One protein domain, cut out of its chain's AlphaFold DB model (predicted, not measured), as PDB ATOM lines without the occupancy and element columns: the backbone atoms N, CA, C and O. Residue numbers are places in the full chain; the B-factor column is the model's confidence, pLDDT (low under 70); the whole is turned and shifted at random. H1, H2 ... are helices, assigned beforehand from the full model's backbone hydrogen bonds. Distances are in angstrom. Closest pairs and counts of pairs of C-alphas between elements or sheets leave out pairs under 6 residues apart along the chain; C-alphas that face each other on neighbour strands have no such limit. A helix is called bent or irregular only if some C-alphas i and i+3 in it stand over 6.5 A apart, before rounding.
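What this domain is: This is residues 379 to 465 and 475 to 556 of the 699 residues of an uncharacterized protein of Hyalella azteca (UniProt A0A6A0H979). The longest helix, H8, runs along a loosely built body of mostly crossed helices, with H2 packed on its first part and H3 packed on it farther along. H6 crosses H2 and H5 at the H2 end of this body, and H1 is an arm there whose residues 380 to 392, with Asn 379, stick out. The printed part has 169 residues with eight named helices, H1 to H8 in chain order, and no named strand, which is the class all helix. It is only just loose, close to compact, with a radius of gyration of the C-alphas of 18.9 A, and spans 55 by 52 by 26 A.

Where its parts are: H8, residues 529 to 551, is 33.1 A long and runs from C-alpha 529 at (154.900, 156.045, 114.851) to C-alpha 551 at (139.264, 184.065, 106.871). H2 is residues 406 to 423, 24.9 A; it has a kink of 47 degrees near residue 413 and is only just irregular, with C-alphas 412 and 415 6.9 A apart. H3 is residues 444 to 456, 18.4 A. H5 is residues 478 to 494, 24.3 A, and H6 is residues 501 to 512. H1, residues 380 to 398, 27.3 A, begins with C-alpha 380 at (147.638, 142.450, 93.264). H4 is residues 461 to 465, only just irregular, with C-alphas 462 and 465 6.8 A apart; H7 is residues 517 to 520.

How they stand to each other: H8 touches H3 at a steep tilt of 39 degrees, opposite ways, closest at the C-alphas of Gln 453 and Ala 543, 4.9 A. With residues 529 to 537 alone it touches H2 at a shallow tilt of 21 degrees, the same way, closest at C-alphas 416 and 530, 6.5 A. H5, the hub, touches four helices, among them H6, about perpendicular at 87 degrees, closest at C-alphas 489 and 503, 5.9 A. H1 touches H6 with residues 394 to 398 alone, closest at C-alphas 398 and 512, 5.0 A. H7 is near H6; H4 touches no helix. In H1, H3, H5, H6 and H8 every O i to N i+4 pair is within hydrogen-bond range; in H2 12 of 14 are, and in H4 0 of 1, beside 1 of 2 O i to N i+3 pairs; H7, with 4 residues, is too short for any O i to N i+4 pair.

The domain as a whole: The two C-alphas farthest apart, Asn 379 and Leu 465, are 58.9 A apart. Residues 466 to 474 are not printed; C-alphas 465 and 475 are 14.7 A apart across this cut. The link from H2 to H3 is long, 20 residues. Mean pLDDT of the printed part is 80.0; 32 residues are under 70, among them 430 to 441 and 457 to 465.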
ATOM      1  N   ASN A 379     148.507 143.332  89.158       90.69
ATOM      2  CA  ASN A 379     149.509 143.793  90.124       90.69
ATOM      3  C   ASN A 379     149.172 143.497  91.601       90.69
ATOM      4  O   ASN A 379     149.939 143.907  92.477       90.69
ATOM      5  N   ILE A 380     148.083 142.773  91.896       89.50
ATOM      6  CA  ILE A 380     147.638 142.450  93.264       89.50
ATOM      7  C   ILE A 380     148.754 141.830  94.112       89.50
ATOM      8  O   ILE A 380     148.915 142.175  95.283       89.50
ATOM      9  N   GLU A 381     149.589 140.981  93.508       85.94
ATOM     10  CA  GLU A 381     150.680 140.310  94.209       85.94
ATOM     11  C   GLU A 381     151.727 141.303  94.731       85.94
ATOM     12  O   GLU A 381     152.261 141.113  95.821       85.94
ATOM     13  N   ARG A 382     151.955 142.431  94.041       86.00
ATOM     14  CA  ARG A 382     152.835 143.501  94.541       86.00
ATOM     15  C   ARG A 382     152.250 144.175  95.788       86.00
ATOM     16  O   ARG A 382     153.005 144.469  96.717       86.00
ATOM     17  N   SER A 383     150.928 144.382  95.848       82.94
ATOM     18  CA  SER A 383     150.267 144.905  97.060       82.94
ATOM     19  C   SER A 383     150.315 143.872  98.197       82.94
ATOM     20  O   SER A 383     150.772 144.183  99.302       82.94
ATOM     21  N   ARG A 384     150.004 142.598  97.904       83.69
ATOM     22  CA  ARG A 384     150.087 141.482  98.865       83.69
ATOM     23  C   ARG A 384     151.486 141.337  99.472       83.69
ATOM     24  O   ARG A 384     151.615 141.217 100.690       83.69
ATOM     25  N   GLN A 385     152.537 141.373  98.652       81.94
ATOM     26  CA  GLN A 385     153.926 141.264  99.113       81.94
ATOM     27  C   GLN A 385     154.351 142.463  99.966       81.94
ATOM     28  O   GLN A 385     155.020 142.266 100.981       81.94
ATOM     29  N   ARG A 386     153.921 143.690  99.631       81.88
ATOM     30  CA  ARG A 386     154.154 144.884 100.464       81.88
ATOM     31  C   ARG A 386     153.524 144.725 101.854       81.88
ATOM     32  O   ARG A 386     154.220 144.898 102.856       81.88
ATOM     33  N   MET A 387     152.249 144.337 101.919       77.06
ATOM     34  CA  MET A 387     151.526 144.136 103.182       77.06
ATOM     35  C   MET A 387     152.110 142.990 104.020       77.06
ATOM     36  O   MET A 387     152.370 143.158 105.213       77.06
ATOM     37  N   ASN A 388     152.390 141.840 103.398       76.75
ATOM     38  CA  ASN A 388     153.004 140.698 104.078       76.75
ATOM     39  C   ASN A 388     154.405 141.032 104.608       76.75
ATOM     40  O   ASN A 388     154.720 140.662 105.739       76.75
ATOM     41  N   SER A 389     155.222 141.753 103.834       80.25
ATOM     42  CA  SER A 389     156.558 142.182 104.262       80.25
ATOM     43  C   SER A 389     156.487 143.085 105.490       80.25
ATOM     44  O   SER A 389     157.205 142.842 106.458       80.25
ATOM     45  N   SER A 390     155.576 144.068 105.496       74.56
ATOM     46  CA  SER A 390     155.353 144.940 106.657       74.56
ATOM     47  C   SER A 390     154.984 144.128 107.905       74.56
ATOM     48  O   SER A 390     155.653 144.231 108.933       74.56
ATOM     49  N   ARG A 391     154.004 143.215 107.795       74.12
ATOM     50  CA  ARG A 391     153.564 142.365 108.918       74.12
ATOM     51  C   ARG A 391     154.668 141.447 109.455       74.12
ATOM     52  O   ARG A 391     154.786 141.298 110.667       74.12
ATOM     53  N   VAL A 392     155.481 140.840 108.586       77.81
ATOM     54  CA  VAL A 392     156.600 139.974 109.013       77.81
ATOM     55  C   VAL A 392     157.690 140.795 109.703       77.81
ATOM     56  O   VAL A 392     158.192 140.391 110.750       77.81
ATOM     57  N   ILE A 393     158.021 141.972 109.168       75.75
ATOM     58  CA  ILE A 393     158.953 142.912 109.803       75.75
ATOM     59  C   ILE A 393     158.440 143.329 111.191       75.75
ATOM     60  O   ILE A 393     159.234 143.411 112.127       75.75
ATOM     61  N   HIS A 394     157.130 143.553 111.336       70.06
ATOM     62  CA  HIS A 394     156.486 143.884 112.609       70.06
ATOM     63  C   HIS A 394     156.619 142.760 113.641       70.06
ATOM     64  O   HIS A 394     157.107 142.978 114.748       70.06
ATOM     65  N   GLN A 395     156.269 141.530 113.248       73.19
ATOM     66  CA  GLN A 395     156.388 140.338 114.096       73.19
ATOM     67  C   GLN A 395     157.830 140.127 114.584       73.19
ATOM     68  O   GLN A 395     158.050 139.946 115.781       73.19
ATOM     69  N   LEU A 396     158.817 140.235 113.688       77.56
ATOM     70  CA  LEU A 396     160.236 140.101 114.036       77.56
ATOM     71  C   LEU A 396     160.726 141.204 114.988       77.56
ATOM     72  O   LEU A 396     161.584 140.948 115.830       77.56
ATOM     73  N   LYS A 397     160.199 142.430 114.884       70.12
ATOM     74  CA  LYS A 397     160.539 143.534 115.800       70.12
ATOM     75  C   LYS A 397     159.924 143.347 117.185       70.12
ATOM     76  O   LYS A 397     160.598 143.626 118.174       70.12
ATOM     77  N   ALA A 398     158.699 142.831 117.269       68.75
ATOM     78  CA  ALA A 398     158.035 142.564 118.542       68.75
ATOM     79  C   ALA A 398     158.813 141.558 119.421       68.75
ATOM     80  O   ALA A 398     158.864 141.728 120.639       68.75
ATOM     81  N   GLU A 399     159.482 140.565 118.821       66.44
ATOM     82  CA  GLU A 399     160.333 139.601 119.543       66.44
ATOM     83  C   GLU A 399     161.637 140.208 120.103       66.44
ATOM     84  O   GLU A 399     162.239 139.644 121.017       66.44
ATOM     85  N   LEU A 400     162.073 141.374 119.608       64.56
ATOM     86  CA  LEU A 400     163.301 142.048 120.055       64.56
ATOM     87  C   LEU A 400     163.103 142.934 121.302       64.56
ATOM     88  O   LEU A 400     164.077 143.486 121.827       64.56
ATOM     89  N   VAL A 401     161.869 143.082 121.796       64.62
ATOM     90  CA  VAL A 401     161.545 143.956 122.934       64.62
ATOM     91  C   VAL A 401     161.881 143.271 124.263       64.62
ATOM     92  O   VAL A 401     161.116 142.481 124.814       64.62
ATOM     93  N   GLY A 402     163.070 143.582 124.782       64.81
ATOM     94  CA  GLY A 402     163.559 143.107 126.077       64.81
ATOM     95  C   GLY A 402     163.142 143.972 127.275       64.81
ATOM     96  O   GLY A 402     162.463 144.988 127.147       64.81
ATOM     97  N   LYS A 403     163.610 143.585 128.472       70.75
ATOM     98  CA  LYS A 403     163.471 144.386 129.706       70.75
ATOM     99  C   LYS A 403     164.121 145.771 129.558       70.75
ATOM    100  O   LYS A 403     165.056 145.927 128.774       70.75
ATOM    101  N   PHE A 404     163.667 146.733 130.371       75.94
ATOM    102  CA  PHE A 404     164.207 148.098 130.425       75.94
ATOM    103  C   PHE A 404     165.741 148.113 130.468       75.94
ATOM    104  O   PHE A 404     166.363 147.578 131.386       75.94
ATOM    105  N   ASP A 405     166.325 148.770 129.473       80.19
ATOM    106  CA  ASP A 405     167.759 148.934 129.288       80.19
ATOM    107  C   ASP A 405     167.977 150.337 128.713       80.19
ATOM    108  O   ASP A 405     167.549 150.645 127.596       80.19
ATOM    109  N   LYS A 406     168.609 151.206 129.509       80.56
ATOM    110  CA  LYS A 406     168.752 152.634 129.203       80.56
ATOM    111  C   LYS A 406     169.544 152.878 127.915       80.56
ATOM    112  O   LYS A 406     169.256 153.843 127.207       80.56
ATOM    113  N   GLU A 407     170.518 152.027 127.594       82.25
ATOM    114  CA  GLU A 407     171.343 152.189 126.394       82.25
ATOM    115  C   GLU A 407     170.604 151.709 125.146       82.25
ATOM    116  O   GLU A 407     170.574 152.428 124.144       82.25
ATOM    117  N   LYS A 408     169.906 150.568 125.227       83.31
ATOM    118  CA  LYS A 408     169.049 150.084 124.128       83.31
ATOM    119  C   LYS A 408     167.907 151.048 123.829       83.31
ATOM    120  O   LYS A 408     167.697 151.390 122.668       83.31
ATOM    121  N   TRP A 409     167.226 151.551 124.861       87.25
ATOM    122  CA  TRP A 409     166.180 152.568 124.716       87.25
ATOM    123  C   TRP A 409     166.729 153.835 124.061       87.25
ATOM    124  O   TRP A 409     166.123 154.359 123.127       87.25
ATOM    125  N   ARG A 410     167.908 154.308 124.486       86.88
ATOM    126  CA  ARG A 410     168.566 155.457 123.855       86.88
ATOM    127  C   ARG A 410     168.863 155.198 122.378       86.88
ATOM    128  O   ARG A 410     168.593 156.080 121.569       86.88
ATOM    129  N   ALA A 411     169.395 154.033 122.017       86.44
ATOM    130  CA  ALA A 411     169.718 153.697 120.631       86.44
ATOM    131  C   ALA A 411     168.461 153.599 119.747       86.44
ATOM    132  O   ALA A 411     168.394 154.247 118.703       86.44
ATOM    133  N   GLN A 412     167.449 152.843 120.182       86.31
ATOM    134  CA  GLN A 412     166.272 152.517 119.368       86.31
ATOM    135  C   GLN A 412     165.231 153.646 119.298       86.31
ATOM    136  O   GLN A 412     164.582 153.797 118.269       86.31
ATOM    137  N   LEU A 413     165.099 154.478 120.341       89.81
ATOM    138  CA  LEU A 413     164.102 155.563 120.393       89.81
ATOM    139  C   LEU A 413     164.654 156.928 119.939       89.81
ATOM    140  O   LEU A 413     163.883 157.853 119.673       89.81
ATOM    141  N   SER A 414     165.979 157.072 119.787       89.56
ATOM    142  CA  SER A 414     166.588 158.303 119.251       89.56
ATOM    143  C   SER A 414     166.055 158.725 117.869       89.56
ATOM    144  O   SER A 414     165.844 159.924 117.695       89.56
ATOM    145  N   PRO A 415     165.795 157.829 116.891       91.62
ATOM    146  CA  PRO A 415     165.212 158.211 115.602       91.62
ATOM    147  C   PRO A 415     163.856 158.919 115.731       91.62
ATOM    148  O   PRO A 415     163.665 159.964 115.109       91.62
ATOM    149  N   VAL A 416     162.960 158.416 116.590       91.44
ATOM    150  CA  VAL A 416     161.634 159.011 116.861       91.44
ATOM    151  C   VAL A 416     161.789 160.415 117.456       91.44
ATOM    152  O   VAL A 416     161.213 161.383 116.961       91.44
ATOM    153  N   LEU A 417     162.644 160.554 118.477       91.56
ATOM    154  CA  LEU A 417     162.914 161.838 119.133       91.56
ATOM    155  C   LEU A 417     163.578 162.855 118.188       91.56
ATOM    156  O   LEU A 417     163.255 164.044 118.228       91.56
ATOM    157  N   ASN A 418     164.488 162.403 117.322       92.06
ATOM    158  CA  ASN A 418     165.156 163.244 116.331       92.06
ATOM    159  C   ASN A 418     164.192 163.699 115.224       92.06
ATOM    160  O   ASN A 418     164.246 164.865 114.829       92.06
ATOM    161  N   LEU A 419     163.291 162.822 114.762       92.19
ATOM    162  CA  LEU A 419     162.229 163.180 113.821       92.19
ATOM    163  C   LEU A 419     161.310 164.245 114.426       92.19
ATOM    164  O   LEU A 419     161.129 165.298 113.818       92.19
ATOM    165  N   TRP A 420     160.813 164.027 115.648       92.31
ATOM    166  CA  TRP A 420     159.971 165.000 116.347       92.31
ATOM    167  C   TRP A 420     160.664 166.354 116.518       92.31
ATOM    168  O   TRP A 420     160.076 167.404 116.243       92.31
ATOM    169  N   LYS A 421     161.951 166.350 116.890       88.81
ATOM    170  CA  LYS A 421     162.746 167.579 116.975       88.81
ATOM    171  C   LYS A 421     162.889 168.263 115.608       88.81
ATOM    172  O   LYS A 421     162.920 169.489 115.568       88.81
ATOM    173  N   LYS A 422     163.019 167.520 114.502       90.50
ATOM    174  CA  LYS A 422     163.150 168.080 113.142       90.50
ATOM    175  C   LYS A 422     161.836 168.688 112.640       90.50
ATOM    176  O   LYS A 422     161.863 169.784 112.094       90.50
ATOM    177  N   LEU A 423     160.704 168.019 112.861       86.75
ATOM    178  CA  LEU A 423     159.379 168.493 112.437       86.75
ATOM    179  C   LEU A 423     158.987 169.821 113.115       86.75
ATOM    180  O   LEU A 423     158.485 170.735 112.463       86.75
ATOM    181  N   ASN A 424     159.309 169.964 114.404       80.81
ATOM    182  CA  ASN A 424     159.035 171.179 115.183       80.81
ATOM    183  C   ASN A 424     160.101 172.290 115.032       80.81
ATOM    184  O   ASN A 424     159.930 173.372 115.579       80.81
ATOM    185  N   GLN A 425     161.215 172.057 114.324       77.62
ATOM    186  CA  GLN A 425     162.288 173.062 114.176       77.62
ATOM    187  C   GLN A 425     161.927 174.211 113.227       77.62
ATOM    188  O   GLN A 425     162.465 175.303 113.378       77.62
ATOM    189  N   GLY A 426     161.051 173.962 112.249       65.19
ATOM    190  CA  GLY A 426     160.614 174.959 111.267       65.19
ATOM    191  C   GLY A 426     159.164 175.415 111.429       65.19
ATOM    192  O   GLY A 426     158.690 176.189 110.605       65.19
ATOM    193  N   SER A 427     158.441 174.924 112.441       63.72
ATOM    194  CA  SER A 427     157.006 175.169 112.586       63.72
ATOM    195  C   SER A 427     156.660 175.604 114.011       63.72
ATOM    196  O   SER A 427     156.847 174.868 114.977       63.72
ATOM    197  N   ALA A 428     156.136 176.824 114.153       67.12
ATOM    198  CA  ALA A 428     155.782 177.427 115.441       67.12
ATOM    199  C   ALA A 428     154.477 176.861 116.046       67.12
ATOM    200  O   ALA A 428     153.844 177.511 116.868       67.12
ATOM    201  N   LEU A 429     154.068 175.639 115.673       70.81
ATOM    202  CA  LEU A 429     152.808 174.998 116.089       70.81
ATOM    203  C   LEU A 429     152.660 174.910 117.615       70.81
ATOM    204  O   LEU A 429     151.562 175.019 118.141       70.81
ATOM    205  N   LEU A 430     153.778 174.748 118.328       66.94
ATOM    206  CA  LEU A 430     153.831 174.705 119.795       66.94
ATOM    207  C   LEU A 430     153.695 176.087 120.465       66.94
ATOM    208  O   LEU A 430     153.654 176.153 121.689       66.94
ATOM    209  N   GLN A 431     153.692 177.171 119.684       67.69
ATOM    210  CA  GLN A 431     153.563 178.567 120.128       67.69
ATOM    211  C   GLN A 431     152.295 179.242 119.577       67.69
ATOM    212  O   GLN A 431     151.975 180.354 119.986       67.69
ATOM    213  N   LEU A 432     151.595 178.600 118.637       69.62
ATOM    214  CA  LEU A 432     150.337 179.089 118.084       69.62
ATOM    215  C   LEU A 432     149.185 178.729 119.026       69.62
ATOM    216  O   LEU A 432     148.955 177.556 119.321       69.62
ATOM    217  N   GLU A 433     148.452 179.751 119.458       64.25
ATOM    218  CA  GLU A 433     147.227 179.605 120.238       64.25
ATOM    219  C   GLU A 433     146.007 179.695 119.313       64.25
ATOM    220  O   GLU A 433     145.877 180.648 118.541       64.25
ATOM    221  N   ALA A 434     145.109 178.714 119.391       63.78
ATOM    222  CA  ALA A 434     143.822 178.758 118.702       63.78
ATOM    223  C   ALA A 434     142.753 179.366 119.621       63.78
ATOM    224  O   ALA A 434     142.603 178.958 120.774       63.78
ATOM    225  N   ALA A 435     141.978 180.327 119.115       63.16
ATOM    226  CA  ALA A 435     140.822 180.837 119.847       63.16
ATOM    227  C   ALA A 435     139.701 179.775 119.884       63.16
ATOM    228  O   ALA A 435     139.476 179.103 118.875       63.16
ATOM    229  N   PRO A 436     138.964 179.620 121.001       65.19
ATOM    230  CA  PRO A 436     137.799 178.742 121.035       65.19
ATOM    231  C   PRO A 436     136.709 179.242 120.067       65.19
ATOM    232  O   PRO A 436     136.553 180.460 119.905       65.19
ATOM    233  N   PRO A 437     135.918 178.342 119.450       63.44
ATOM    234  CA  PRO A 437     134.866 178.713 118.505       63.44
ATOM    235  C   PRO A 437     133.831 179.623 119.183       63.44
ATOM    236  O   PRO A 437     133.081 179.205 120.065       63.44
ATOM    237  N   SER A 438     133.815 180.891 118.774       53.62
ATOM    238  CA  SER A 438     133.110 181.973 119.470       53.62
ATOM    239  C   SER A 438     132.079 182.635 118.554       53.62
ATOM    240  O   SER A 438     132.356 183.652 117.924       53.62
ATOM    241  N   GLY A 439     130.870 182.071 118.482       55.44
ATOM    242  CA  GLY A 439     129.737 182.707 117.799       55.44
ATOM    243  C   GLY A 439     128.616 181.743 117.409       55.44
ATOM    244  O   GLY A 439     128.853 180.717 116.783       55.44
ATOM    245  N   SER A 440     127.366 182.101 117.714       55.06
ATOM    246  CA  SER A 440     126.172 181.303 117.382       55.06
ATOM    247  C   SER A 440     125.730 181.385 115.911       55.06
ATOM    248  O   SER A 440     124.914 180.576 115.482       55.06
ATOM    249  N   ASN A 441     126.270 182.335 115.135       61.47
ATOM    250  CA  ASN A 441     125.859 182.639 113.753       61.47
ATOM    251  C   ASN A 441     126.951 182.351 112.699       61.47
ATOM    252  O   ASN A 441     126.921 182.901 111.599       61.47
ATOM    253  N   VAL A 442     127.936 181.512 113.022       75.50
ATOM    254  CA  VAL A 442     129.054 181.177 112.123       75.50
ATOM    255  C   VAL A 442     128.609 180.172 111.040       75.50
ATOM    256  O   VAL A 442     127.689 179.372 111.247       75.50
ATOM    257  N   SER A 443     129.233 180.207 109.854       82.44
ATOM    258  CA  SER A 443     128.958 179.221 108.795       82.44
ATOM    259  C   SER A 443     129.383 177.806 109.245       82.44
ATOM    260  O   SER A 443     130.365 177.691 109.981       82.44
ATOM    261  N   PRO A 444     128.719 176.714 108.808       82.56
ATOM    262  CA  PRO A 444     129.103 175.359 109.223       82.56
ATOM    263  C   PRO A 444     130.547 175.000 108.849       82.56
ATOM    264  O   PRO A 444     131.238 174.341 109.619       82.56
ATOM    265  N   LEU A 445     131.018 175.481 107.693       83.06
ATOM    266  CA  LEU A 445     132.395 175.294 107.233       83.06
ATOM    267  C   LEU A 445     133.397 176.050 108.107       83.06
ATOM    268  O   LEU A 445     134.398 175.476 108.521       83.06
ATOM    269  N   THR A 446     133.118 177.312 108.431       82.19
ATOM    270  CA  THR A 446     133.991 178.117 109.295       82.19
ATOM    271  C   THR A 446     134.037 177.555 110.717       82.19
ATOM    272  O   THR A 446     135.112 177.475 111.301       82.19
ATOM    273  N   ALA A 447     132.901 177.091 111.250       82.31
ATOM    274  CA  ALA A 447     132.845 176.420 112.548       82.31
ATOM    275  C   ALA A 447     133.660 175.113 112.553       82.31
ATOM    276  O   ALA A 447     134.391 174.861 113.507       82.31
ATOM    277  N   PHE A 448     133.594 174.318 111.475       84.44
ATOM    278  CA  PHE A 448     134.452 173.142 111.309       84.44
ATOM    279  C   PHE A 448     135.940 173.518 111.288       84.44
ATOM    280  O   PHE A 448     136.709 172.957 112.058       84.44
ATOM    281  N   VAL A 449     136.350 174.484 110.459       81.50
ATOM    282  CA  VAL A 449     137.766 174.878 110.336       81.50
ATOM    283  C   VAL A 449     138.323 175.409 111.663       81.50
ATOM    284  O   VAL A 449     139.436 175.052 112.041       81.50
ATOM    285  N   GLN A 450     137.537 176.193 112.408       81.38
ATOM    286  CA  GLN A 450     137.906 176.659 113.749       81.38
ATOM    287  C   GLN A 450     138.055 175.500 114.747       81.38
ATOM    288  O   GLN A 450     139.021 175.476 115.505       81.38
ATOM    289  N   LEU A 451     137.140 174.524 114.737       80.19
ATOM    290  CA  LEU A 451     137.224 173.330 115.589       80.19
ATOM    291  C   LEU A 451     138.433 172.450 115.247       80.19
ATOM    292  O   LEU A 451     139.132 172.003 116.152       80.19
ATOM    293  N   GLU A 452     138.706 172.238 113.961       80.44
ATOM    294  CA  GLU A 452     139.824 171.418 113.488       80.44
ATOM    295  C   GLU A 452     141.174 172.046 113.883       80.44
ATOM    296  O   GLU A 452     142.057 171.374 114.418       80.44
ATOM    297  N   GLN A 453     141.309 173.368 113.710       79.12
ATOM    298  CA  GLN A 453     142.470 174.129 114.178       79.12
ATOM    299  C   GLN A 453     142.608 174.073 115.711       79.12
ATOM    300  O   GLN A 453     143.717 173.910 116.222       79.12
ATOM    301  N   TYR A 454     141.494 174.169 116.440       76.50
ATOM    302  CA  TYR A 454     141.452 174.111 117.903       76.50
ATOM    303  C   TYR A 454     141.834 172.732 118.470       76.50
ATOM    304  O   TYR A 454     142.486 172.660 119.505       76.50
ATOM    305  N   GLN A 455     141.468 171.633 117.802       72.25
ATOM    306  CA  GLN A 455     141.869 170.275 118.204       72.25
ATOM    307  C   GLN A 455     143.346 169.980 117.887       72.25
ATOM    308  O   GLN A 455     144.028 169.283 118.648       72.25
ATOM    309  N   ALA A 456     143.857 170.527 116.780       70.81
ATOM    310  CA  ALA A 456     145.249 170.360 116.376       70.81
ATOM    311  C   ALA A 456     146.244 171.165 117.243       70.81
ATOM    312  O   ALA A 456     147.338 170.670 117.539       70.81
ATOM    313  N   LEU A 457     145.889 172.396 117.632       67.56
ATOM    314  CA  LEU A 457     146.769 173.361 118.313       67.56
ATOM    315  C   LEU A 457     146.473 173.512 119.812       67.56
ATOM    316  O   LEU A 457     145.607 172.851 120.363       67.56
ATOM    317  N   GLN A 458     147.247 174.357 120.498       58.09
ATOM    318  CA  GLN A 458     147.121 174.612 121.933       58.09
ATOM    319  C   GLN A 458     146.106 175.736 122.250       58.09
ATOM    320  O   GLN A 458     146.002 176.712 121.510       58.09
ATOM    321  N   VAL A 459     145.492 175.675 123.441       46.91
ATOM    322  CA  VAL A 459     145.071 176.868 124.211       46.91
ATOM    323  C   VAL A 459     146.009 177.103 125.402       46.91
ATOM    324  O   VAL A 459     146.384 176.164 126.116       46.91
ATOM    325  N   SER A 460     146.413 178.353 125.633       40.44
ATOM    326  CA  SER A 460     147.196 178.729 126.815       40.44
ATOM    327  C   SER A 460     146.349 178.703 128.089       40.44
ATOM    328  O   SER A 460     145.205 179.154 128.123       40.44
ATOM    329  N   LEU A 461     146.931 178.193 129.179       42.25
ATOM    330  CA  LEU A 461     146.252 178.005 130.470       42.25
ATOM    331  C   LEU A 461     145.773 179.318 131.123       42.25
ATOM    332  O   LEU A 461     144.998 179.271 132.078       42.25
ATOM    333  N   ALA A 462     146.199 180.479 130.616       43.16
ATOM    334  CA  ALA A 462     145.859 181.794 131.158       43.16
ATOM    335  C   ALA A 462     144.347 182.106 131.148       43.16
ATOM    336  O   ALA A 462     143.876 182.832 132.021       43.16
ATOM    337  N   THR A 463     143.575 181.545 130.212       41.47
ATOM    338  CA  THR A 463     142.146 181.877 130.028       41.47
ATOM    339  C   THR A 463     141.180 180.945 130.774       41.47
ATOM    340  O   THR A 463     139.984 181.219 130.833       41.47
ATOM    341  N   VAL A 464     141.666 179.845 131.364       42.22
ATOM    342  CA  VAL A 464     140.815 178.778 131.944       42.22
ATOM    343  C   VAL A 464     140.461 179.024 133.423       42.22
ATOM    344  O   VAL A 464     139.523 178.427 133.951       42.22
ATOM    345  N   LEU A 465     141.130 179.970 134.095       41.19
ATOM    346  CA  LEU A 465     140.933 180.271 135.526       41.19
ATOM    347  C   LEU A 465     139.530 180.794 135.914       41.19
ATOM    348  O   LEU A 465     139.254 180.933 137.102       41.19
ATOM    349  N   GLU A 475     142.908 168.259 128.789       43.97
ATOM    350  CA  GLU A 475     144.252 167.945 128.240       43.97
ATOM    351  C   GLU A 475     144.275 167.491 126.756       43.97
ATOM    352  O   GLU A 475     145.330 167.120 126.240       43.97
ATOM    353  N   ASN A 476     143.157 167.566 126.025       48.75
ATOM    354  CA  ASN A 476     143.021 166.946 124.695       48.75
ATOM    355  C   ASN A 476     143.485 167.847 123.528       48.75
ATOM    356  O   ASN A 476     142.706 168.148 122.627       48.75
ATOM    357  N   TYR A 477     144.760 168.251 123.527       69.44
ATOM    358  CA  TYR A 477     145.411 168.897 122.374       69.44
ATOM    359  C   TYR A 477     146.484 167.973 121.794       69.44
ATOM    360  O   TYR A 477     147.447 167.615 122.478       69.44
ATOM    361  N   MET A 478     146.350 167.587 120.527       77.38
ATOM    362  CA  MET A 478     147.108 166.463 119.967       77.38
ATOM    363  C   MET A 478     148.628 166.669 119.938       77.38
ATOM    364  O   MET A 478     149.388 165.888 120.516       77.38
ATOM    365  N   VAL A 479     149.083 167.741 119.279       84.31
ATOM    366  CA  VAL A 479     150.515 168.056 119.113       84.31
ATOM    367  C   VAL A 479     151.186 168.249 120.480       84.31
ATOM    368  O   VAL A 479     152.337 167.855 120.681       84.31
ATOM    369  N   GLN A 480     150.446 168.796 121.447       81.56
ATOM    370  CA  GLN A 480     150.876 169.000 122.831       81.56
ATOM    371  C   GLN A 480     151.031 167.688 123.600       81.56
ATOM    372  O   GLN A 480     152.061 167.486 124.240       81.56
ATOM    373  N   ALA A 481     150.033 166.803 123.550       83.75
ATOM    374  CA  ALA A 481     150.056 165.518 124.241       83.75
ATOM    375  C   ALA A 481     151.251 164.678 123.769       83.75
ATOM    376  O   ALA A 481     152.081 164.264 124.581       83.75
ATOM    377  N   VAL A 482     151.434 164.570 122.448       88.81
ATOM    378  CA  VAL A 482     152.600 163.926 121.826       88.81
ATOM    379  C   VAL A 482     153.912 164.597 122.257       88.81
ATOM    380  O   VAL A 482     154.861 163.904 122.640       88.81
ATOM    381  N   HIS A 483     153.975 165.936 122.279       89.94
ATOM    382  CA  HIS A 483     155.159 166.656 122.760       89.94
ATOM    383  C   HIS A 483     155.496 166.307 124.214       89.94
ATOM    384  O   HIS A 483     156.653 166.012 124.518       89.94
ATOM    385  N   ARG A 484     154.505 166.323 125.114       88.50
ATOM    386  CA  ARG A 484     154.671 166.010 126.541       88.50
ATOM    387  C   ARG A 484     155.128 164.565 126.736       88.50
ATOM    388  O   ARG A 484     156.102 164.346 127.459       88.50
ATOM    389  N   SER A 485     154.512 163.606 126.038       90.94
ATOM    390  CA  SER A 485     154.904 162.189 126.051       90.94
ATOM    391  C   SER A 485     156.369 161.999 125.639       90.94
ATOM    392  O   SER A 485     157.161 161.410 126.379       90.94
ATOM    393  N   LEU A 486     156.771 162.554 124.489       92.19
ATOM    394  CA  LEU A 486     158.141 162.434 123.978       92.19
ATOM    395  C   LEU A 486     159.161 163.219 124.821       92.19
ATOM    396  O   LEU A 486     160.304 162.782 124.976       92.19
ATOM    397  N   ALA A 487     158.765 164.344 125.422       91.00
ATOM    398  CA  ALA A 487     159.604 165.096 126.351       91.00
ATOM    399  C   ALA A 487     159.838 164.331 127.665       91.00
ATOM    400  O   ALA A 487     160.974 164.290 128.144       91.00
ATOM    401  N   ALA A 488     158.808 163.690 128.228       91.38
ATOM    402  CA  ALA A 488     158.934 162.826 129.403       91.38
ATOM    403  C   ALA A 488     159.863 161.635 129.114       91.38
ATOM    404  O   ALA A 488     160.833 161.421 129.843       91.38
ATOM    405  N   LEU A 489     159.656 160.947 127.986       92.25
ATOM    406  CA  LEU A 489     160.530 159.872 127.510       92.25
ATOM    407  C   LEU A 489     161.986 160.335 127.337       92.25
ATOM    408  O   LEU A 489     162.910 159.675 127.813       92.25
ATOM    409  N   SER A 490     162.216 161.504 126.725       92.31
ATOM    410  CA  SER A 490     163.570 162.055 126.570       92.31
ATOM    411  C   SER A 490     164.229 162.378 127.917       92.31
ATOM    412  O   SER A 490     165.429 162.145 128.074       92.31
ATOM    413  N   LYS A 491     163.471 162.867 128.910       91.75
ATOM    414  CA  LYS A 491     163.974 163.101 130.276       91.75
ATOM    415  C   LYS A 491     164.353 161.790 130.974       91.75
ATOM    416  O   LYS A 491     165.433 161.723 131.557       91.75
ATOM    417  N   VAL A 492     163.548 160.730 130.850       91.12
ATOM    418  CA  VAL A 492     163.872 159.395 131.396       91.12
ATOM    419  C   VAL A 492     165.127 158.810 130.736       91.12
ATOM    420  O   VAL A 492     166.051 158.393 131.433       91.12
ATOM    421  N   ILE A 493     165.243 158.874 129.403       88.25
ATOM    422  CA  ILE A 493     166.436 158.406 128.667       88.25
ATOM    423  C   ILE A 493     167.695 159.196 129.069       88.25
ATOM    424  O   ILE A 493     168.778 158.622 129.194       88.25
ATOM    425  N   ARG A 494     167.578 160.506 129.327       87.88
ATOM    426  CA  ARG A 494     168.682 161.330 129.858       87.88
ATOM    427  C   ARG A 494     168.981 161.030 131.334       87.88
ATOM    428  O   ARG A 494     170.127 161.153 131.754       87.88
ATOM    429  N   GLY A 495     168.001 160.552 132.099       85.69
ATOM    430  CA  GLY A 495     168.098 160.295 133.539       85.69
ATOM    431  C   GLY A 495     167.722 161.490 134.419       85.69
ATOM    432  O   GLY A 495     168.126 161.528 135.574       85.69
ATOM    433  N   THR A 496     166.978 162.466 133.889       88.62
ATOM    434  CA  THR A 496     166.481 163.636 134.639       88.62
ATOM    435  C   THR A 496     165.046 163.471 135.150       88.62
ATOM    436  O   THR A 496     164.525 164.364 135.811       88.62
ATOM    437  N   LEU A 497     164.400 162.343 134.844       90.62
ATOM    438  CA  LEU A 497     163.073 161.960 135.328       90.62
ATOM    439  C   LEU A 497     163.076 160.457 135.648       90.62
ATOM    440  O   LEU A 497     163.758 159.686 134.969       90.62
ATOM    441  N   LEU A 498     162.327 160.050 136.673       88.75
ATOM    442  CA  LEU A 498     162.134 158.640 137.024       88.75
ATOM    443  C   LEU A 498     161.189 157.951 136.026       88.75
ATOM    444  O   LEU A 498     160.314 158.590 135.443       88.75
ATOM    445  N   LEU A 499     161.357 156.640 135.835       89.75
ATOM    446  CA  LEU A 499     160.483 155.847 134.969       89.75
ATOM    447  C   LEU A 499     159.089 155.706 135.608       89.75
ATOM    448  O   LEU A 499     158.962 155.160 136.701       89.75
ATOM    449  N   THR A 500     158.051 156.171 134.910       90.69
ATOM    450  CA  THR A 500     156.642 155.954 135.276       90.69
ATOM    451  C   THR A 500     156.032 154.838 134.425       90.69
ATOM    452  O   THR A 500     156.541 154.524 133.346       90.69
ATOM    453  N   SER A 501     154.913 154.252 134.871       89.44
ATOM    454  CA  SER A 501     154.206 153.216 134.095       89.44
ATOM    455  C   SER A 501     153.733 153.726 132.725       89.44
ATOM    456  O   SER A 501     153.758 152.978 131.752       89.44
ATOM    457  N   GLU A 502     153.361 155.002 132.621       88.88
ATOM    458  CA  GLU A 502     152.959 155.645 131.364       88.88
ATOM    459  C   GLU A 502     154.124 155.764 130.381       88.88
ATOM    460  O   GLU A 502     154.003 155.339 129.234       88.88
ATOM    461  N   VAL A 503     155.280 156.274 130.833       90.19
ATOM    462  CA  VAL A 503     156.484 156.361 129.989       90.19
ATOM    463  C   VAL A 503     156.982 154.965 129.611       90.19
ATOM    464  O   VAL A 503     157.502 154.790 128.511       90.19
ATOM    465  N   GLN A 504     156.782 153.965 130.476       89.56
ATOM    466  CA  GLN A 504     157.078 152.578 130.140       89.56
ATOM    467  C   GLN A 504     156.169 152.049 129.025       89.56
ATOM    468  O   GLN A 504     156.689 151.606 128.009       89.56
ATOM    469  N   LYS A 505     154.839 152.169 129.149       90.00
ATOM    470  CA  LYS A 505     153.893 151.767 128.088       90.00
ATOM    471  C   LYS A 505     154.181 152.477 126.761       90.00
ATOM    472  O   LYS A 505     154.200 151.836 125.716       90.00
ATOM    473  N   LEU A 506     154.445 153.785 126.816       91.62
ATOM    474  CA  LEU A 506     154.812 154.603 125.659       91.62
ATOM    475  C   LEU A 506     156.065 154.055 124.960       91.62
ATOM    476  O   LEU A 506     156.073 153.888 123.743       91.62
ATOM    477  N   ALA A 507     157.123 153.777 125.725       88.81
ATOM    478  CA  ALA A 507     158.350 153.211 125.187       88.81
ATOM    479  C   ALA A 507     158.131 151.796 124.639       88.81
ATOM    480  O   ALA A 507     158.592 151.515 123.541       88.81
ATOM    481  N   ASP A 508     157.397 150.935 125.348       87.50
ATOM    482  CA  ASP A 508     157.115 149.561 124.922       87.50
ATOM    483  C   ASP A 508     156.376 149.527 123.568       87.50
ATOM    484  O   ASP A 508     156.728 148.714 122.715       87.50
ATOM    485  N   SER A 509     155.415 150.432 123.319       89.62
ATOM    486  CA  SER A 509     154.789 150.606 121.993       89.62
ATOM    487  C   SER A 509     155.789 151.100 120.939       89.62
ATOM    488  O   SER A 509     155.967 150.459 119.902       89.62
ATOM    489  N   LEU A 510     156.530 152.179 121.219       89.88
ATOM    490  CA  LEU A 510     157.491 152.746 120.261       89.88
ATOM    491  C   LEU A 510     158.649 151.786 119.916       89.88
ATOM    492  O   LEU A 510     159.167 151.834 118.802       89.88
ATOM    493  N   LEU A 511     159.046 150.899 120.837       85.94
ATOM    494  CA  LEU A 511     160.054 149.853 120.612       85.94
ATOM    495  C   LEU A 511     159.532 148.730 119.701       85.94
ATOM    496  O   LEU A 511     160.296 148.211 118.890       85.94
ATOM    497  N   LYS A 512     158.235 148.405 119.776       82.06
ATOM    498  CA  LYS A 512     157.556 147.524 118.805       82.06
ATOM    499  C   LYS A 512     157.322 148.190 117.449       82.06
ATOM    500  O   LYS A 512     156.962 147.499 116.506       82.06
ATOM    501  N   GLN A 513     157.549 149.502 117.350       84.31
ATOM    502  CA  GLN A 513     157.133 150.350 116.227       84.31
ATOM    503  C   GLN A 513     155.612 150.379 116.036       84.31
ATOM    504  O   GLN A 513     155.123 150.461 114.918       84.31
ATOM    505  N   GLU A 514     154.885 150.342 117.152       86.31
ATOM    506  CA  GLU A 514     153.446 150.583 117.220       86.31
ATOM    507  C   GLU A 514     153.215 152.008 117.733       86.31
ATOM    508  O   GLU A 514     153.836 152.440 118.714       86.31
ATOM    509  N   THR A 515     152.309 152.743 117.095       89.62
ATOM    510  CA  THR A 515     151.787 154.000 117.623       89.62
ATOM    511  C   THR A 515     151.138 153.730 118.997       89.62
ATOM    512  O   THR A 515     150.351 152.795 119.156       89.62
ATOM    513  N   PRO A 516     151.499 154.486 120.053       92.19
ATOM    514  CA  PRO A 516     150.946 154.295 121.391       92.19
ATOM    515  C   PRO A 516     149.418 154.420 121.430       92.19
ATOM    516  O   PRO A 516     148.852 155.343 120.850       92.19
ATOM    517  N   GLY A 517     148.745 153.556 122.199       88.06
ATOM    518  CA  GLY A 517     147.279 153.590 122.336       88.06
ATOM    519  C   GLY A 517     146.730 154.943 122.811       88.06
ATOM    520  O   GLY A 517     145.717 155.399 122.303       88.06
ATOM    521  N   THR A 518     147.457 155.650 123.682       87.62
ATOM    522  CA  THR A 518     147.099 157.010 124.133       87.62
ATOM    523  C   THR A 518     147.209 158.081 123.043       87.62
ATOM    524  O   THR A 518     146.742 159.200 123.233       87.62
ATOM    525  N   TRP A 519     147.865 157.786 121.917       89.69
ATOM    526  CA  TRP A 519     147.852 158.641 120.730       89.69
ATOM    527  C   TRP A 519     146.664 158.271 119.831       89.69
ATOM    528  O   TRP A 519     145.957 159.174 119.398       89.69
ATOM    529  N   HIS A 520     146.368 156.974 119.656       85.81
ATOM    530  CA  HIS A 520     145.160 156.519 118.950       85.81
ATOM    531  C   HIS A 520     143.851 156.995 119.607       85.81
ATOM    532  O   HIS A 520     142.919 157.363 118.901       85.81
ATOM    533  N   GLU A 521     143.800 157.080 120.941       85.38
ATOM    534  CA  GLU A 521     142.684 157.680 121.696       85.38
ATOM    535  C   GLU A 521     142.435 159.165 121.349       85.38
ATOM    536  O   GLU A 521     141.337 159.672 121.579       85.38
ATOM    537  N   LEU A 522     143.437 159.867 120.803       81.38
ATOM    538  CA  LEU A 522     143.320 161.250 120.328       81.38
ATOM    539  C   LEU A 522     143.027 161.326 118.821       81.38
ATOM    540  O   LEU A 522     142.349 162.257 118.391       81.38
ATOM    541  N   TRP A 523     143.554 160.389 118.024       84.06
ATOM    542  CA  TRP A 523     143.309 160.268 116.583       84.06
ATOM    543  C   TRP A 523     143.701 158.885 116.063       84.06
ATOM    544  O   TRP A 523     144.839 158.444 116.228       84.06
ATOM    545  N   GLU A 524     142.790 158.247 115.334       80.31
ATOM    546  CA  GLU A 524     143.032 157.003 114.597       80.31
ATOM    547  C   GLU A 524     143.908 157.265 113.352       80.31
ATOM    548  O   GLU A 524     143.442 157.319 112.213       80.31
ATOM    549  N   GLY A 525     145.201 157.496 113.598       82.56
ATOM    550  CA  GLY A 525     146.245 157.649 112.586       82.56
ATOM    551  C   GLY A 525     147.021 156.352 112.293       82.56
ATOM    552  O   GLY A 525     146.653 155.288 112.784       82.56
ATOM    553  N   PRO A 526     148.116 156.429 111.509       84.94
ATOM    554  CA  PRO A 526     148.933 155.271 111.134       84.94
ATOM    555  C   PRO A 526     149.528 154.485 112.317       84.94
ATOM    556  O   PRO A 526     150.015 155.077 113.283       84.94
ATOM    557  N   ASP A 527     149.596 153.158 112.171       83.50
ATOM    558  CA  ASP A 527     150.244 152.249 113.133       83.50
ATOM    559  C   ASP A 527     151.756 152.494 113.280       83.50
ATOM    560  O   ASP A 527     152.307 152.250 114.352       83.50
ATOM    561  N   ASP A 528     152.445 152.966 112.230       85.69
ATOM    562  CA  ASP A 528     153.866 153.321 112.325       85.69
ATOM    563  C   ASP A 528     154.027 154.698 112.998       85.69
ATOM    564  O   ASP A 528     153.533 155.707 112.478       85.69
ATOM    565  N   PRO A 529     154.785 154.800 114.106       90.19
ATOM    566  CA  PRO A 529     154.900 156.045 114.851       90.19
ATOM    567  C   PRO A 529     155.684 157.135 114.106       90.19
ATOM    568  O   PRO A 529     155.553 158.310 114.441       90.19
ATOM    569  N   LEU A 530     156.514 156.814 113.106       90.44
ATOM    570  CA  LEU A 530     157.215 157.830 112.313       90.44
ATOM    571  C   LEU A 530     156.295 158.425 111.239       90.44
ATOM    572  O   LEU A 530     156.397 159.617 110.950       90.44
ATOM    573  N   GLU A 531     155.420 157.622 110.636       88.81
ATOM    574  CA  GLU A 531     154.337 158.089 109.768       88.81
ATOM    575  C   GLU A 531     153.325 158.910 110.572       88.81
ATOM    576  O   GLU A 531     153.119 160.074 110.233       88.81
ATOM    577  N   TYR A 532     152.837 158.398 111.707       91.06
ATOM    578  CA  TYR A 532     151.926 159.118 112.607       91.06
ATOM    579  C   TYR A 532     152.432 160.525 112.962       91.06
ATOM    580  O   TYR A 532     151.707 161.508 112.808       91.06
ATOM    581  N   LEU A 533     153.702 160.661 113.372       91.62
ATOM    582  CA  LEU A 533     154.284 161.967 113.710       91.62
ATOM    583  C   LEU A 533     154.392 162.917 112.506       91.62
ATOM    584  O   LEU A 533     154.238 164.127 112.682       91.62
ATOM    585  N   ARG A 534     154.662 162.407 111.294       90.81
ATOM    586  CA  ARG A 534     154.692 163.231 110.071       90.81
ATOM    587  C   ARG A 534     153.290 163.699 109.701       90.81
ATOM    588  O   ARG A 534     153.096 164.896 109.508       90.81
ATOM    589  N   SER A 535     152.335 162.774 109.647       88.81
ATOM    590  CA  SER A 535     150.938 163.035 109.309       88.81
ATOM    591  C   SER A 535     150.282 163.990 110.303       88.81
ATOM    592  O   SER A 535     149.613 164.928 109.885       88.81
ATOM    593  N   LEU A 536     150.539 163.840 111.608       89.06
ATOM    594  CA  LEU A 536     150.057 164.768 112.633       89.06
ATOM    595  C   LEU A 536     150.568 166.198 112.404       89.06
ATOM    596  O   LEU A 536     149.791 167.149 112.432       89.06
ATOM    597  N   VAL A 537     151.871 166.370 112.158       88.62
ATOM    598  CA  VAL A 537     152.447 167.706 111.930       88.62
ATOM    599  C   VAL A 537     151.963 168.302 110.607       88.62
ATOM    600  O   VAL A 537     151.659 169.492 110.568       88.62
ATOM    601  N   ARG A 538     151.825 167.484 109.555       87.81
ATOM    602  CA  ARG A 538     151.226 167.886 108.276       87.81
ATOM    603  C   ARG A 538     149.791 168.389 108.471       87.81
ATOM    604  O   ARG A 538     149.490 169.502 108.057       87.81
ATOM    605  N   ARG A 539     148.937 167.624 109.160       87.62
ATOM    606  CA  ARG A 539     147.530 167.989 109.425       87.62
ATOM    607  C   ARG A 539     147.407 169.229 110.309       87.62
ATOM    608  O   ARG A 539     146.589 170.098 110.034       87.62
ATOM    609  N   ALA A 540     148.274 169.383 111.311       85.81
ATOM    610  CA  ALA A 540     148.311 170.591 112.136       85.81
ATOM    611  C   ALA A 540     148.721 171.851 111.344       85.81
ATOM    612  O   ALA A 540     148.178 172.927 111.585       85.81
ATOM    613  N   GLN A 541     149.641 171.731 110.379       86.00
ATOM    614  CA  GLN A 541     149.977 172.818 109.445       86.00
ATOM    615  C   GLN A 541     148.816 173.097 108.482       86.00
ATOM    616  O   GLN A 541     148.418 174.250 108.327       86.00
ATOM    617  N   GLY A 542     148.213 172.045 107.922       85.94
ATOM    618  CA  GLY A 542     147.026 172.123 107.075       85.94
ATOM    619  C   GLY A 542     145.870 172.864 107.745       85.94
ATOM    620  O   GLY A 542     145.340 173.806 107.166       85.94
ATOM    621  N   ALA A 543     145.541 172.535 108.995       85.19
ATOM    622  CA  ALA A 543     144.488 173.210 109.753       85.19
ATOM    623  C   ALA A 543     144.752 174.723 109.942       85.19
ATOM    624  O   ALA A 543     143.827 175.527 109.816       85.19
ATOM    625  N   VAL A 544     146.009 175.132 110.170       84.56
ATOM    626  CA  VAL A 544     146.406 176.556 110.224       84.56
ATOM    627  C   VAL A 544     146.233 177.238 108.866       84.56
ATOM    628  O   VAL A 544     145.688 178.340 108.793       84.56
ATOM    629  N   GLU A 545     146.667 176.596 107.779       86.38
ATOM    630  CA  GLU A 545     146.491 177.142 106.430       86.38
ATOM    631  C   GLU A 545     145.014 177.257 106.044       86.38
ATOM    632  O   GLU A 545     144.602 178.256 105.458       86.38
ATOM    633  N   TRP A 546     144.201 176.258 106.385       87.81
ATOM    634  CA  TRP A 546     142.768 176.246 106.111       87.81
ATOM    635  C   TRP A 546     142.035 177.348 106.875       87.81
ATOM    636  O   TRP A 546     141.160 177.986 106.291       87.81
ATOM    637  N   ALA A 547     142.424 177.643 108.120       84.44
ATOM    638  CA  ALA A 547     141.918 178.798 108.861       84.44
ATOM    639  C   ALA A 547     142.224 180.117 108.128       84.44
ATOM    640  O   ALA A 547     141.308 180.875 107.813       84.44
ATOM    641  N   ALA A 548     143.475 180.339 107.713       86.25
ATOM    642  CA  ALA A 548     143.850 181.534 106.951       86.25
ATOM    643  C   ALA A 548     143.126 181.646 105.584       86.25
ATOM    644  O   ALA A 548     142.748 182.741 105.148       86.25
ATOM    645  N   ARG A 549     142.887 180.518 104.899       87.25
ATOM    646  CA  ARG A 549     142.104 180.465 103.645       87.25
ATOM    647  C   ARG A 549     140.602 180.667 103.873       87.25
ATOM    648  O   ARG A 549     139.924 181.207 102.998       87.25
ATOM    649  N   ASN A 550     140.069 180.258 105.022       86.25
ATOM    650  CA  ASN A 550     138.692 180.536 105.431       86.25
ATOM    651  C   ASN A 550     138.494 182.036 105.696       86.25
ATOM    652  O   ASN A 550     137.569 182.628 105.144       86.25
ATOM    653  N   ASP A 551     139.389 182.659 106.462       83.44
ATOM    654  CA  ASP A 551     139.264 184.065 106.871       83.44
ATOM    655  C   ASP A 551     139.403 185.042 105.688       83.44
ATOM    656  O   ASP A 551     138.805 186.116 105.673       83.44
ATOM    657  N   SER A 552     140.127 184.635 104.641       85.50
ATOM    658  CA  SER A 552     140.220 185.342 103.351       85.50
ATOM    659  C   SER A 552     139.101 184.990 102.349       85.50
ATOM    660  O   SER A 552     139.102 185.465 101.205       85.50
ATOM    661  N   GLY A 553     138.146 184.136 102.737       82.69
ATOM    662  CA  GLY A 553     137.057 183.656 101.878       82.69
ATOM    663  C   GLY A 553     137.528 182.867 100.649       82.69
ATOM    664  O   GLY A 553     136.806 182.780  99.656       82.69
ATOM    665  N   ALA A 554     138.760 182.346 100.667       85.31
ATOM    666  CA  ALA A 554     139.392 181.639  99.555       85.31
ATOM    667  C   ALA A 554     139.206 180.116  99.599       85.31
ATOM    668  O   ALA A 554     139.342 179.474  98.561       85.31
ATOM    669  N   LEU A 555     138.839 179.556 100.760       85.81
ATOM    670  CA  LEU A 555     138.813 178.116 101.047       85.81
ATOM    671  C   LEU A 555     138.239 177.240  99.916       85.81
ATOM    672  O   LEU A 555     138.875 176.267  99.532       85.81
ATOM    673  N   LEU A 556     137.073 177.589  99.360       86.06
ATOM    674  CA  LEU A 556     136.412 176.810  98.297       86.06
ATOM    675  C   LEU A 556     136.786 177.233  96.861       86.06
ATOM    676  O   LEU A 556     136.369 176.588  95.901       86.06
TER     677      LEU A 556